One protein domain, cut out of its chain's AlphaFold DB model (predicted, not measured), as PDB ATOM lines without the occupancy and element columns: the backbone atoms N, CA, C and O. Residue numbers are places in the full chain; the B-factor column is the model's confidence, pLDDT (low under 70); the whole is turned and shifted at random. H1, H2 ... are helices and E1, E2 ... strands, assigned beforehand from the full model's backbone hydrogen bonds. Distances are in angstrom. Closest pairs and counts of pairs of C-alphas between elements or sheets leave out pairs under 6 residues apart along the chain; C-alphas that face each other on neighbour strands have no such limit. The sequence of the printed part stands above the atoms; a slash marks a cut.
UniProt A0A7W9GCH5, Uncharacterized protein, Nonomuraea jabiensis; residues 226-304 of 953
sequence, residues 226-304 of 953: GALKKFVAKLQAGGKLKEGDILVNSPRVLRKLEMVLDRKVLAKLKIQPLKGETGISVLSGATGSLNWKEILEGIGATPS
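This is residues 226 to 304 of the 953 residues of an uncharacterized protein of Nonomuraea jabiensis (UniProt A0A7W9GCH5). What shape do these atoms make? A small antiparallel sheet of three short strands, in the order E1, E3, E2, makes the middle, with short helices H2 and H3 toward one end of the long axis and H1 toward the other, while H4 lies off to one side; no helix touches another, though H2 and H3 are near each other. What is it built of? The printed part has 79 residues, with four named helices and three named strands in the order H1, E1, H2, H3, E2, E3, H4; the class is mixed, helices and strands, and under half of the residues, 36, are in named elements. How large is its outline? By its radius of gyration of the C-alphas, 12.5 A, it is compact, and its spans are 36 by 26 by 20 A.

How is the sheet paired? Inner strand E3, residues 281 to 284, is antiparallel to edge strand E1, residues 246 to 248, with N 248 and O 281 at 2.8 A, within hydrogen-bond range. E3 also forms a hairpin with the other edge strand, E2, residues 270 to 273, where N 272 and O 282 are 2.9 A apart, within hydrogen-bond range. What lies between E1 and E2 along the chain? H2, residues 253 to 257, and H3, residues 263 to 266, complete a split strand-helix-strand unit, two strands running the same way with E3 between them in the sheet; its crossover is right-handed. H2 only grazes the sheet with residues 253 to 254, and is close to but not clearly touching H3, their closest C-alphas, of Leu 254 and Leu 266, being 7.4 A apart. Where are the other helices? H1, residues 226 to 234, and H4, residues 292 to 298, are not on the sheet, H4 only just, with 4 pairs of C-alphas within 10 A; H1 and H4 are apart. Are the helix backbones complete? Each O i to N i+4 pair is within hydrogen-bond range in H2 and H4, and 4 of 5 in H1; H3 is too short for such a pair.

Where do the longer elements run? H1 starts at C-alpha 226, (-39.372, -25.643, -59.862), and is 12.7 A long; E2 is 10.3 A, and E3 and H4 are 9.6 A each. How long are the shorter ones? E1 spans 6.4 A from C-alpha 246 at (-41.215, -17.456, -48.900), H2 6.2 A and H3 5.0 A. Where does the last element end? H4 ends at C-alpha 298, (-39.783, -26.847, -37.135).

How far does it reach? The two C-alphas farthest apart, those of Gln 236 and Asp 262, are 36.4 A apart. Is it continuous? The printed part has no cut, and its one long link, of 11 residues, joins H1 to E1. Where is confidence low? The mean pLDDT of the printed part is 77.3, and residues 226 to 240 and 275 to 278 are under 70.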
ATOM      1  N   GLY A 226     -38.855 -25.294 -58.538       52.66
ATOM      2  CA  GLY A 226     -39.372 -25.643 -59.862       52.66
ATOM      3  C   GLY A 226     -40.901 -25.718 -59.948       52.66
ATOM      4  O   GLY A 226     -41.471 -25.329 -60.968       52.66
ATOM      5  N   ALA A 227     -41.583 -26.189 -58.900       56.22
ATOM      6  CA  ALA A 227     -43.043 -26.250 -58.884       56.22
ATOM      7  C   ALA A 227     -43.654 -24.894 -58.511       56.22
ATOM      8  O   ALA A 227     -44.728 -24.574 -59.008       56.22
ATOM      9  N   LEU A 228     -42.961 -24.068 -57.715       61.50
ATOM     10  CA  LEU A 228     -43.507 -22.803 -57.207       61.50
ATOM     11  C   LEU A 228     -43.602 -21.807 -58.343       61.50
ATOM     12  O   LEU A 228     -44.639 -21.188 -58.532       61.50
ATOM     13  N   LYS A 229     -42.559 -21.736 -59.175       62.34
ATOM     14  CA  LYS A 229     -42.580 -20.939 -60.404       62.34
ATOM     15  C   LYS A 229     -43.713 -21.366 -61.340       62.34
ATOM     16  O   LYS A 229     -44.414 -20.507 -61.861       62.34
ATOM     17  N   LYS A 230     -43.935 -22.677 -61.519       65.06
ATOM     18  CA  LYS A 230     -45.046 -23.207 -62.336       65.06
ATOM     19  C   LYS A 230     -46.413 -22.886 -61.732       65.06
ATOM     20  O   LYS A 230     -47.326 -22.526 -62.464       65.06
ATOM     21  N   PHE A 231     -46.548 -23.007 -60.416       69.06
ATOM     22  CA  PHE A 231     -47.778 -22.726 -59.688       69.06
ATOM     23  C   PHE A 231     -48.120 -21.231 -59.715       69.06
ATOM     24  O   PHE A 231     -49.212 -20.855 -60.121       69.06
ATOM     25  N   VAL A 232     -47.155 -20.362 -59.409       67.81
ATOM     26  CA  VAL A 232     -47.294 -18.900 -59.504       67.81
ATOM     27  C   VAL A 232     -47.613 -18.466 -60.936       67.81
ATOM     28  O   VAL A 232     -48.453 -17.594 -61.131       67.81
ATOM     29  N   ALA A 233     -47.009 -19.100 -61.946       66.62
ATOM     30  CA  ALA A 233     -47.376 -18.863 -63.341       66.62
ATOM     31  C   ALA A 233     -48.825 -19.294 -63.651       66.62
ATOM     32  O   ALA A 233     -49.514 -18.594 -64.392       66.62
ATOM     33  N   LYS A 234     -49.303 -20.410 -63.072       66.06
ATOM     34  CA  LYS A 234     -50.697 -20.882 -63.198       66.06
ATOM     35  C   LYS A 234     -51.711 -19.939 -62.546       66.06
ATOM     36  O   LYS A 234     -52.807 -19.819 -63.074       66.06
ATOM     37  N   LEU A 235     -51.359 -19.257 -61.452       64.00
ATOM     38  CA  LEU A 235     -52.273 -18.339 -60.761       64.00
ATOM     39  C   LEU A 235     -52.704 -17.133 -61.611       64.00
ATOM     40  O   LEU A 235     -53.651 -16.465 -61.224       64.00
ATOM     41  N   GLN A 236     -52.015 -16.830 -62.725       56.47
ATOM     42  CA  GLN A 236     -52.302 -15.748 -63.692       56.47
ATOM     43  C   GLN A 236     -52.664 -14.353 -63.107       56.47
ATOM     44  O   GLN A 236     -53.009 -13.446 -63.862       56.47
ATOM     45  N   ALA A 237     -52.493 -14.117 -61.800       47.91
ATOM     46  CA  ALA A 237     -52.955 -12.925 -61.096       47.91
ATOM     47  C   ALA A 237     -51.916 -12.398 -60.079       47.91
ATOM     48  O   ALA A 237     -51.655 -12.973 -59.027       47.91
ATOM     49  N   GLY A 238     -51.333 -11.237 -60.386       44.53
ATOM     50  CA  GLY A 238     -51.229 -10.115 -59.440       44.53
ATOM     51  C   GLY A 238     -50.251 -10.134 -58.252       44.53
ATOM     52  O   GLY A 238     -50.139  -9.099 -57.595       44.53
ATOM     53  N   GLY A 239     -49.518 -11.208 -57.953       54.81
ATOM     54  CA  GLY A 239     -48.546 -11.225 -56.846       54.81
ATOM     55  C   GLY A 239     -47.097 -11.018 -57.301       54.81
ATOM     56  O   GLY A 239     -46.504 -11.930 -57.867       54.81
ATOM     57  N   LYS A 240     -46.478  -9.857 -57.022       62.03
ATOM     58  CA  LYS A 240     -45.023  -9.645 -57.214       62.03
ATOM     59  C   LYS A 240     -44.219 -10.384 -56.131       62.03
ATOM     60  O   LYS A 240     -43.609  -9.730 -55.288       62.03
ATOM     61  N   LEU A 241     -44.229 -11.719 -56.135       71.31
ATOM     62  CA  LEU A 241     -43.249 -12.493 -55.369       71.31
ATOM     63  C   LEU A 241     -41.857 -12.138 -55.897       71.31
ATOM     64  O   LEU A 241     -41.581 -12.270 -57.092       71.31
ATOM     65  N   LYS A 242     -41.004 -11.620 -55.020       74.06
ATOM     66  CA  LYS A 242     -39.611 -11.304 -55.326       74.06
ATOM     67  C   LYS A 242     -38.750 -12.540 -55.111       74.06
ATOM     68  O   LYS A 242     -39.107 -13.462 -54.382       74.06
ATOM     69  N   GLU A 243     -37.581 -12.543 -55.735       72.44
ATOM     70  CA  GLU A 243     -36.563 -13.544 -55.445       72.44
ATOM     71  C   GLU A 243     -36.209 -13.521 -53.945       72.44
ATOM     72  O   GLU A 243     -35.919 -12.460 -53.387       72.44
ATOM     73  N   GLY A 244     -36.289 -14.682 -53.288       73.75
ATOM     74  CA  GLY A 244     -36.077 -14.830 -51.842       73.75
ATOM     75  C   GLY A 244     -37.321 -14.657 -50.958       73.75
ATOM     76  O   GLY A 244     -37.202 -14.802 -49.741       73.75
ATOM     77  N   ASP A 245     -38.498 -14.372 -51.524       82.00
ATOM     78  CA  ASP A 245     -39.762 -14.426 -50.781       82.00
ATOM     79  C   ASP A 245     -40.182 -15.881 -50.507       82.00
ATOM     80  O   ASP A 245     -40.021 -16.763 -51.352       82.00
ATOM     81  N   ILE A 246     -40.761 -16.127 -49.328       85.00
ATOM     82  CA  ILE A 246     -41.215 -17.456 -48.900       85.00
ATOM     83  C   ILE A 246     -42.711 -17.420 -48.580       85.00
ATOM     84  O   ILE A 246     -43.167 -16.549 -47.844       85.00
ATOM     85  N   LEU A 247     -43.482 -18.386 -49.086       85.06
ATOM     86  CA  LEU A 247     -44.883 -18.557 -48.695       85.06
ATOM     87  C   LEU A 247     -44.983 -19.245 -47.332       85.06
ATOM     88  O   LEU A 247     -44.345 -20.272 -47.097       85.06
ATOM     89  N   VAL A 248     -45.805 -18.688 -46.449       87.94
ATOM     90  CA  VAL A 248     -46.050 -19.194 -45.096       87.94
ATOM     91  C   VAL A 248     -47.548 -19.293 -44.817       87.94
ATOM     92  O   VAL A 248     -48.356 -18.606 -45.442       87.94
ATOM     93  N   ASN A 249     -47.926 -20.150 -43.873       86.88
ATOM     94  CA  ASN A 249     -49.321 -20.509 -43.613       86.88
ATOM     95  C   ASN A 249     -50.150 -19.474 -42.840       86.88
ATOM     96  O   ASN A 249     -51.340 -19.697 -42.673       86.88
ATOM     97  N   SER A 250     -49.542 -18.407 -42.309       86.69
ATOM     98  CA  SER A 250     -50.245 -17.422 -41.481       86.69
ATOM     99  C   SER A 250     -49.475 -16.101 -41.367       86.69
ATOM    100  O   SER A 250     -48.242 -16.124 -41.266       86.69
ATOM    101  N   PRO A 251     -50.159 -14.947 -41.245       86.62
ATOM    102  CA  PRO A 251     -49.525 -13.669 -40.909       86.62
ATOM    103  C   PRO A 251     -48.876 -13.641 -39.514       86.62
ATOM    104  O   PRO A 251     -48.035 -12.783 -39.240       86.62
ATOM    105  N   ARG A 252     -49.208 -14.579 -38.615       87.69
ATOM    106  CA  ARG A 252     -48.607 -14.654 -37.269       87.69
ATOM    107  C   ARG A 252     -47.268 -15.379 -37.232       87.69
ATOM    108  O   ARG A 252     -46.662 -15.465 -36.168       87.69
ATOM    109  N   VAL A 253     -46.760 -15.868 -38.363       88.69
ATOM    110  CA  VAL A 253     -45.489 -16.608 -38.403       88.69
ATOM    111  C   VAL A 253     -44.320 -15.798 -37.835       88.69
ATOM    112  O   VAL A 253     -43.473 -16.381 -37.163       88.69
ATOM    113  N   LEU A 254     -44.310 -14.465 -37.981       88.31
ATOM    114  CA  LEU A 254     -43.296 -13.612 -37.341       88.31
ATOM    115  C   LEU A 254     -43.232 -13.806 -35.819       88.31
ATOM    116  O   LEU A 254     -42.139 -13.913 -35.276       88.31
ATOM    117  N   ARG A 255     -44.385 -13.938 -35.154       84.50
ATOM    118  CA  ARG A 255     -44.466 -14.161 -33.703       84.50
ATOM    119  C   ARG A 255     -43.864 -15.506 -33.300       84.50
ATOM    120  O   ARG A 255     -43.175 -15.604 -32.294       84.50
ATOM    121  N   LYS A 256     -44.079 -16.551 -34.106       83.94
ATOM    122  CA  LYS A 256     -43.461 -17.867 -33.872       83.94
ATOM    123  C   LYS A 256     -41.948 -17.830 -34.111       83.94
ATOM    124  O   LYS A 256     -41.191 -18.449 -33.367       83.94
ATOM    125  N   LEU A 257     -41.497 -17.072 -35.111       84.75
ATOM    126  CA  LEU A 257     -40.074 -16.891 -35.405       84.75
ATOM    127  C   LEU A 257     -39.322 -16.150 -34.288       84.75
ATOM    128  O   LEU A 257     -38.127 -16.390 -34.127       84.75
ATOM    129  N   GLU A 258     -39.997 -15.325 -33.476       82.12
ATOM    130  CA  GLU A 258     -39.405 -14.690 -32.283       82.12
ATOM    131  C   GLU A 258     -38.807 -15.696 -31.295       82.12
ATOM    132  O   GLU A 258     -37.863 -15.364 -30.584       82.12
ATOM    133  N   MET A 259     -39.314 -16.933 -31.273       77.50
ATOM    134  CA  MET A 259     -38.801 -17.987 -30.395       77.50
ATOM    135  C   MET A 259     -37.447 -18.543 -30.847       77.50
ATOM    136  O   MET A 259     -36.721 -19.106 -30.035       77.50
ATOM    137  N   VAL A 260     -37.125 -18.449 -32.140       74.56
ATOM    138  CA  VAL A 260     -36.012 -19.201 -32.753       74.56
ATOM    139  C   VAL A 260     -35.022 -18.334 -33.526       74.56
ATOM    140  O   VAL A 260     -33.973 -18.836 -33.925       74.56
ATOM    141  N   LEU A 261     -35.328 -17.053 -33.751       79.12
ATOM    142  CA  LEU A 261     -34.474 -16.119 -34.480       79.12
ATOM    143  C   LEU A 261     -34.008 -14.953 -33.609       79.12
ATOM    144  O   LEU A 261     -34.731 -14.442 -32.757       79.12
ATOM    145  N   ASP A 262     -32.815 -14.447 -33.918       79.38
ATOM    146  CA  ASP A 262     -32.307 -13.216 -33.326       79.38
ATOM    147  C   ASP A 262     -33.134 -11.990 -33.730       79.38
ATOM    148  O   ASP A 262     -33.526 -11.821 -34.891       79.38
ATOM    149  N   ARG A 263     -33.268 -11.033 -32.801       83.69
ATOM    150  CA  ARG A 263     -33.968  -9.752 -33.030       83.69
ATOM    151  C   ARG A 263     -33.475  -8.999 -34.270       83.69
ATOM    152  O   ARG A 263     -34.272  -8.376 -34.964       83.69
ATOM    153  N   LYS A 264     -32.172  -9.067 -34.576       85.69
ATOM    154  CA  LYS A 264     -31.576  -8.422 -35.764       85.69
ATOM    155  C   LYS A 264     -32.035  -9.055 -37.079       85.69
ATOM    156  O   LYS A 264     -32.105  -8.354 -38.086       85.69
ATOM    157  N   VAL A 265     -32.299 -10.362 -37.082       85.81
ATOM    158  CA  VAL A 265     -32.831 -11.076 -38.249       85.81
ATOM    159  C   VAL A 265     -34.316 -10.757 -38.383       85.81
ATOM    160  O   VAL A 265     -34.739 -10.317 -39.446       85.81
ATOM    161  N   LEU A 266     -35.074 -10.865 -37.286       86.19
ATOM    162  CA  LEU A 266     -36.512 -10.571 -37.248       86.19
ATOM    163  C   LEU A 266     -36.848  -9.163 -37.737       86.19
ATOM    164  O   LEU A 266     -37.774  -9.002 -38.522       86.19
ATOM    165  N   ALA A 267     -36.063  -8.152 -37.350       89.94
ATOM    166  CA  ALA A 267     -36.277  -6.764 -37.769       89.94
ATOM    167  C   ALA A 267     -36.177  -6.542 -39.292       89.94
ATOM    168  O   ALA A 267     -36.645  -5.522 -39.796       89.94
ATOM    169  N   LYS A 268     -35.554  -7.470 -40.032       91.12
ATOM    170  CA  LYS A 268     -35.461  -7.427 -41.500       91.12
ATOM    171  C   LYS A 268     -36.638  -8.116 -42.186       91.12
ATOM    172  O   LYS A 268     -36.843  -7.897 -43.380       91.12
ATOM    173  N   LEU A 269     -37.375  -8.949 -41.457       92.25
ATOM    174  CA  LEU A 269     -38.479  -9.715 -42.008       92.25
ATOM    175  C   LEU A 269     -39.726  -8.847 -42.127       92.25
ATOM    176  O   LEU A 269     -40.026  -8.018 -41.267       92.25
ATOM    177  N   LYS A 270     -40.476  -9.069 -43.199       92.12
ATOM    178  CA  LYS A 270     -41.792  -8.469 -43.411       92.12
ATOM    179  C   LYS A 270     -42.757  -9.568 -43.799       92.12
ATOM    180  O   LYS A 270     -42.396 -10.430 -44.592       92.12
ATOM    181  N   ILE A 271     -43.965  -9.523 -43.252       90.25
ATOM    182  CA  ILE A 271     -45.021 -10.462 -43.614       90.25
ATOM    183  C   ILE A 271     -46.189  -9.711 -44.233       90.25
ATOM    184  O   ILE A 271     -46.622  -8.684 -43.706       90.25
ATOM    185  N   GLN A 272     -46.669 -10.204 -45.366       88.06
ATOM    186  CA  GLN A 272     -47.802  -9.636 -46.078       88.06
ATOM    187  C   GLN A 272     -48.785 -10.753 -46.437       88.06
ATOM    188  O   GLN A 272     -48.398 -11.662 -47.170       88.06
ATOM    189  N   PRO A 273     -50.043 -10.703 -45.969       85.00
ATOM    190  CA  PRO A 273     -51.077 -11.629 -46.423       85.00
ATOM    191  C   PRO A 273     -51.235 -11.585 -47.945       85.00
ATOM    192  O   PRO A 273     -51.232 -10.501 -48.539       85.00
ATOM    193  N   LEU A 274     -51.373 -12.750 -48.580       76.62
ATOM    194  CA  LEU A 274     -51.810 -12.815 -49.972       76.62
ATOM    195  C   LEU A 274     -53.290 -12.427 -50.058       76.62
ATOM    196  O   LEU A 274     -54.062 -12.630 -49.124       76.62
ATOM    197  N   LYS A 275     -53.686 -11.838 -51.190       66.06
ATOM    198  CA  LYS A 275     -55.091 -11.512 -51.461       66.06
ATOM    199  C   LYS A 275     -55.886 -12.824 -51.578       66.06
ATOM    200  O   LYS A 275     -55.499 -13.680 -52.366       66.06
ATOM    201  N   GLY A 276     -56.972 -12.958 -50.817       62.19
ATOM    202  CA  GLY A 276     -57.834 -14.148 -50.793       62.19
ATOM    203  C   GLY A 276     -58.187 -14.580 -49.366       62.19
ATOM    204  O   GLY A 276     -57.697 -13.999 -48.402       62.19
ATOM    205  N   GLU A 277     -59.039 -15.596 -49.230       62.00
ATOM    206  CA  GLU A 277     -59.476 -16.138 -47.931       62.00
ATOM    207  C   GLU A 277     -58.607 -17.319 -47.444       62.00
ATOM    208  O   GLU A 277     -59.033 -18.071 -46.582       62.00
ATOM    209  N   THR A 278     -57.393 -17.512 -47.981       68.00
ATOM    210  CA  THR A 278     -56.617 -18.762 -47.803       68.00
ATOM    211  C   THR A 278     -55.728 -18.841 -46.560       68.00
ATOM    212  O   THR A 278     -55.063 -19.855 -46.340       68.00
ATOM    213  N   GLY A 279     -55.625 -17.762 -45.779       78.12
ATOM    214  CA  GLY A 279     -54.695 -17.663 -44.642       78.12
ATOM    215  C   GLY A 279     -53.207 -17.572 -45.032       78.12
ATOM    216  O   GLY A 279     -52.344 -17.388 -44.174       78.12
ATOM    217  N   ILE A 280     -52.871 -17.636 -46.326       84.88
ATOM    218  CA  ILE A 280     -51.484 -17.639 -46.809       84.88
ATOM    219  C   ILE A 280     -50.870 -16.237 -46.777       84.88
ATOM    220  O   ILE A 280     -51.495 -15.239 -47.135       84.88
ATOM    221  N   SER A 281     -49.601 -16.158 -46.384       87.12
ATOM    222  CA  SER A 281     -48.819 -14.920 -46.371       87.12
ATOM    223  C   SER A 281     -47.469 -15.081 -47.065       87.12
ATOM    224  O   SER A 281     -46.919 -16.175 -47.164       87.12
ATOM    225  N   VAL A 282     -46.914 -13.964 -47.524       87.06
ATOM    226  CA  VAL A 282     -45.556 -13.843 -48.053       87.06
ATOM    227  C   VAL A 282     -44.640 -13.330 -46.950       87.06
ATOM    228  O   VAL A 282     -44.874 -12.255 -46.400       87.06
ATOM    229  N   LEU A 283     -43.592 -14.088 -46.640       89.31
ATOM    230  CA  LEU A 283     -42.482 -13.687 -45.786       89.31
ATOM    231  C   LEU A 283     -41.332 -13.169 -46.660       89.31
ATOM    232  O   LEU A 283     -40.639 -13.942 -47.320       89.31
ATOM    233  N   SER A 284     -41.114 -11.858 -46.629       88.88
ATOM    234  CA  SER A 284     -40.026 -11.172 -47.326       88.88
ATOM    235  C   SER A 284     -38.853 -10.873 -46.395       88.88
ATOM    236  O   SER A 284     -39.017 -10.719 -45.183       88.88
ATOM    237  N   GLY A 285     -37.658 -10.722 -46.972       86.00
ATOM    238  CA  GLY A 285     -36.429 -10.435 -46.219       86.00
ATOM    239  C   GLY A 285     -35.754 -11.678 -45.634       86.00
ATOM    240  O   GLY A 285     -34.764 -11.554 -44.913       86.00
ATOM    241  N   ALA A 286     -36.246 -12.872 -45.982       83.44
ATOM    242  CA  ALA A 286     -35.669 -14.171 -45.643       83.44
ATOM    243  C   ALA A 286     -34.393 -14.487 -46.462       83.44
ATOM    244  O   ALA A 286     -34.186 -15.592 -46.949       83.44
ATOM    245  N   THR A 287     -33.507 -13.502 -46.622       72.06
ATOM    246  CA  THR A 287     -32.249 -13.614 -47.377       72.06
ATOM    247  C   THR A 287     -31.084 -13.972 -46.446       72.06
ATOM    248  O   THR A 287     -30.983 -13.396 -45.362       72.06
ATOM    249  N   GLY A 288     -30.174 -14.862 -46.857       72.00
ATOM    250  CA  GLY A 288     -28.955 -15.200 -46.100       72.00
ATOM    251  C   GLY A 288     -28.693 -16.706 -45.978       72.00
ATOM    252  O   GLY A 288     -29.355 -17.505 -46.628       72.00
ATOM    253  N   SER A 289     -27.729 -17.093 -45.132       74.88
ATOM    254  CA  SER A 289     -27.262 -18.483 -44.954       74.88
ATOM    255  C   SER A 289     -28.090 -19.331 -43.974       74.88
ATOM    256  O   SER A 289     -27.682 -20.437 -43.625       74.88
ATOM    257  N   LEU A 290     -29.219 -18.817 -43.471       78.31
ATOM    258  CA  LEU A 290     -30.084 -19.566 -42.557       78.31
ATOM    259  C   LEU A 290     -30.843 -20.660 -43.313       78.31
ATOM    260  O   LEU A 290     -31.367 -20.427 -44.401       78.31
ATOM    261  N   ASN A 291     -30.976 -21.836 -42.695       81.06
ATOM    262  CA  ASN A 291     -31.797 -22.918 -43.231       81.06
ATOM    263  C   ASN A 291     -33.292 -22.643 -42.980       81.06
ATOM    264  O   ASN A 291     -33.909 -23.219 -42.081       81.06
ATOM    265  N   TRP A 292     -33.875 -21.722 -43.754       81.44
ATOM    266  CA  TRP A 292     -35.275 -21.304 -43.617       81.44
ATOM    267  C   TRP A 292     -36.264 -22.456 -43.725       81.44
ATOM    268  O   TRP A 292     -37.259 -22.461 -43.006       81.44
ATOM    269  N   LYS A 293     -35.975 -23.446 -44.574       78.50
ATOM    270  CA  LYS A 293     -36.788 -24.655 -44.704       78.50
ATOM    271  C   LYS A 293     -36.951 -25.351 -43.358       78.50
ATOM    272  O   LYS A 293     -38.063 -25.514 -42.876       78.50
ATOM    273  N   GLU A 294     -35.834 -25.690 -42.730       75.38
ATOM    274  CA  GLU A 294     -35.816 -26.411 -41.460       75.38
ATOM    275  C   GLU A 294     -36.410 -25.583 -40.309       75.38
ATOM    276  O   GLU A 294     -37.038 -26.122 -39.401       75.38
ATOM    277  N   ILE A 295     -36.229 -24.257 -40.333       78.88
ATOM    278  CA  ILE A 295     -36.827 -23.350 -39.343       78.88
ATOM    279  C   ILE A 295     -38.352 -23.341 -39.478       78.88
ATOM    280  O   ILE A 295     -39.039 -23.557 -38.483       78.88
ATOM    281  N   LEU A 296     -38.874 -23.111 -40.686       83.12
ATOM    282  CA  LEU A 296     -40.314 -23.026 -40.946       83.12
ATOM    283  C   LEU A 296     -41.010 -24.375 -40.736       83.12
ATOM    284  O   LEU A 296     -42.090 -24.405 -40.150       83.12
ATOM    285  N   GLU A 297     -40.377 -25.481 -41.138       78.50
ATOM    286  CA  GLU A 297     -40.856 -26.836 -40.844       78.50
ATOM    287  C   GLU A 297     -40.903 -27.085 -39.327       78.50
ATOM    288  O   GLU A 297     -41.915 -27.561 -38.815       78.50
ATOM    289  N   GLY A 298     -39.863 -26.679 -38.589       73.75
ATOM    290  CA  GLY A 298     -39.783 -26.847 -37.135       73.75
ATOM    291  C   GLY A 298     -40.828 -26.062 -36.333       73.75
ATOM    292  O   GLY A 298     -41.193 -26.494 -35.245       73.75
ATOM    293  N   ILE A 299     -41.337 -24.939 -36.851       79.12
ATOM    294  CA  ILE A 299     -42.408 -24.147 -36.205       79.12
ATOM    295  C   ILE A 299     -43.798 -24.370 -36.831       79.12
ATOM    296  O   ILE A 299     -44.735 -23.618 -36.535       79.12
ATOM    297  N   GLY A 300     -43.920 -25.335 -37.752       81.00
ATOM    298  CA  GLY A 300     -45.159 -25.608 -38.483       81.00
ATOM    299  C   GLY A 300     -45.697 -24.382 -39.227       81.00
ATOM    300  O   GLY A 300     -46.873 -24.059 -39.109       81.00
ATOM    301  N   ALA A 301     -44.833 -23.632 -39.916       85.94
ATOM    302  CA  ALA A 301     -45.204 -22.428 -40.675       85.94
ATOM    303  C   ALA A 301     -45.412 -22.686 -42.180       85.94
ATOM    304  O   ALA A 301     -45.646 -21.752 -42.950       85.94
ATOM    305  N   THR A 302     -45.299 -23.941 -42.612       83.38
ATOM    306  CA  THR A 302     -45.399 -24.351 -44.015       83.38
ATOM    307  C   THR A 302     -46.864 -24.410 -44.461       83.38
ATOM    308  O   THR A 302     -47.657 -25.070 -43.788       83.38
ATOM    309  N   PRO A 303     -47.249 -23.772 -45.581       80.69
ATOM    310  CA  PRO A 303     -48.620 -23.840 -46.075       80.69
ATOM    311  C   PRO A 303     -48.942 -25.217 -46.663       80.69
ATOM    312  O   PRO A 303     -48.062 -25.906 -47.205       80.69
ATOM    313  N   SER A 304     -50.208 -25.626 -46.562       78.62
ATOM    314  CA  SER A 304     -50.671 -26.836 -47.238       78.62
ATOM    315  C   SER A 304     -50.774 -26.597 -48.747       78.62
ATOM    316  O   SER A 304     -50.977 -25.474 -49.216       78.62
TER     317      SER A 304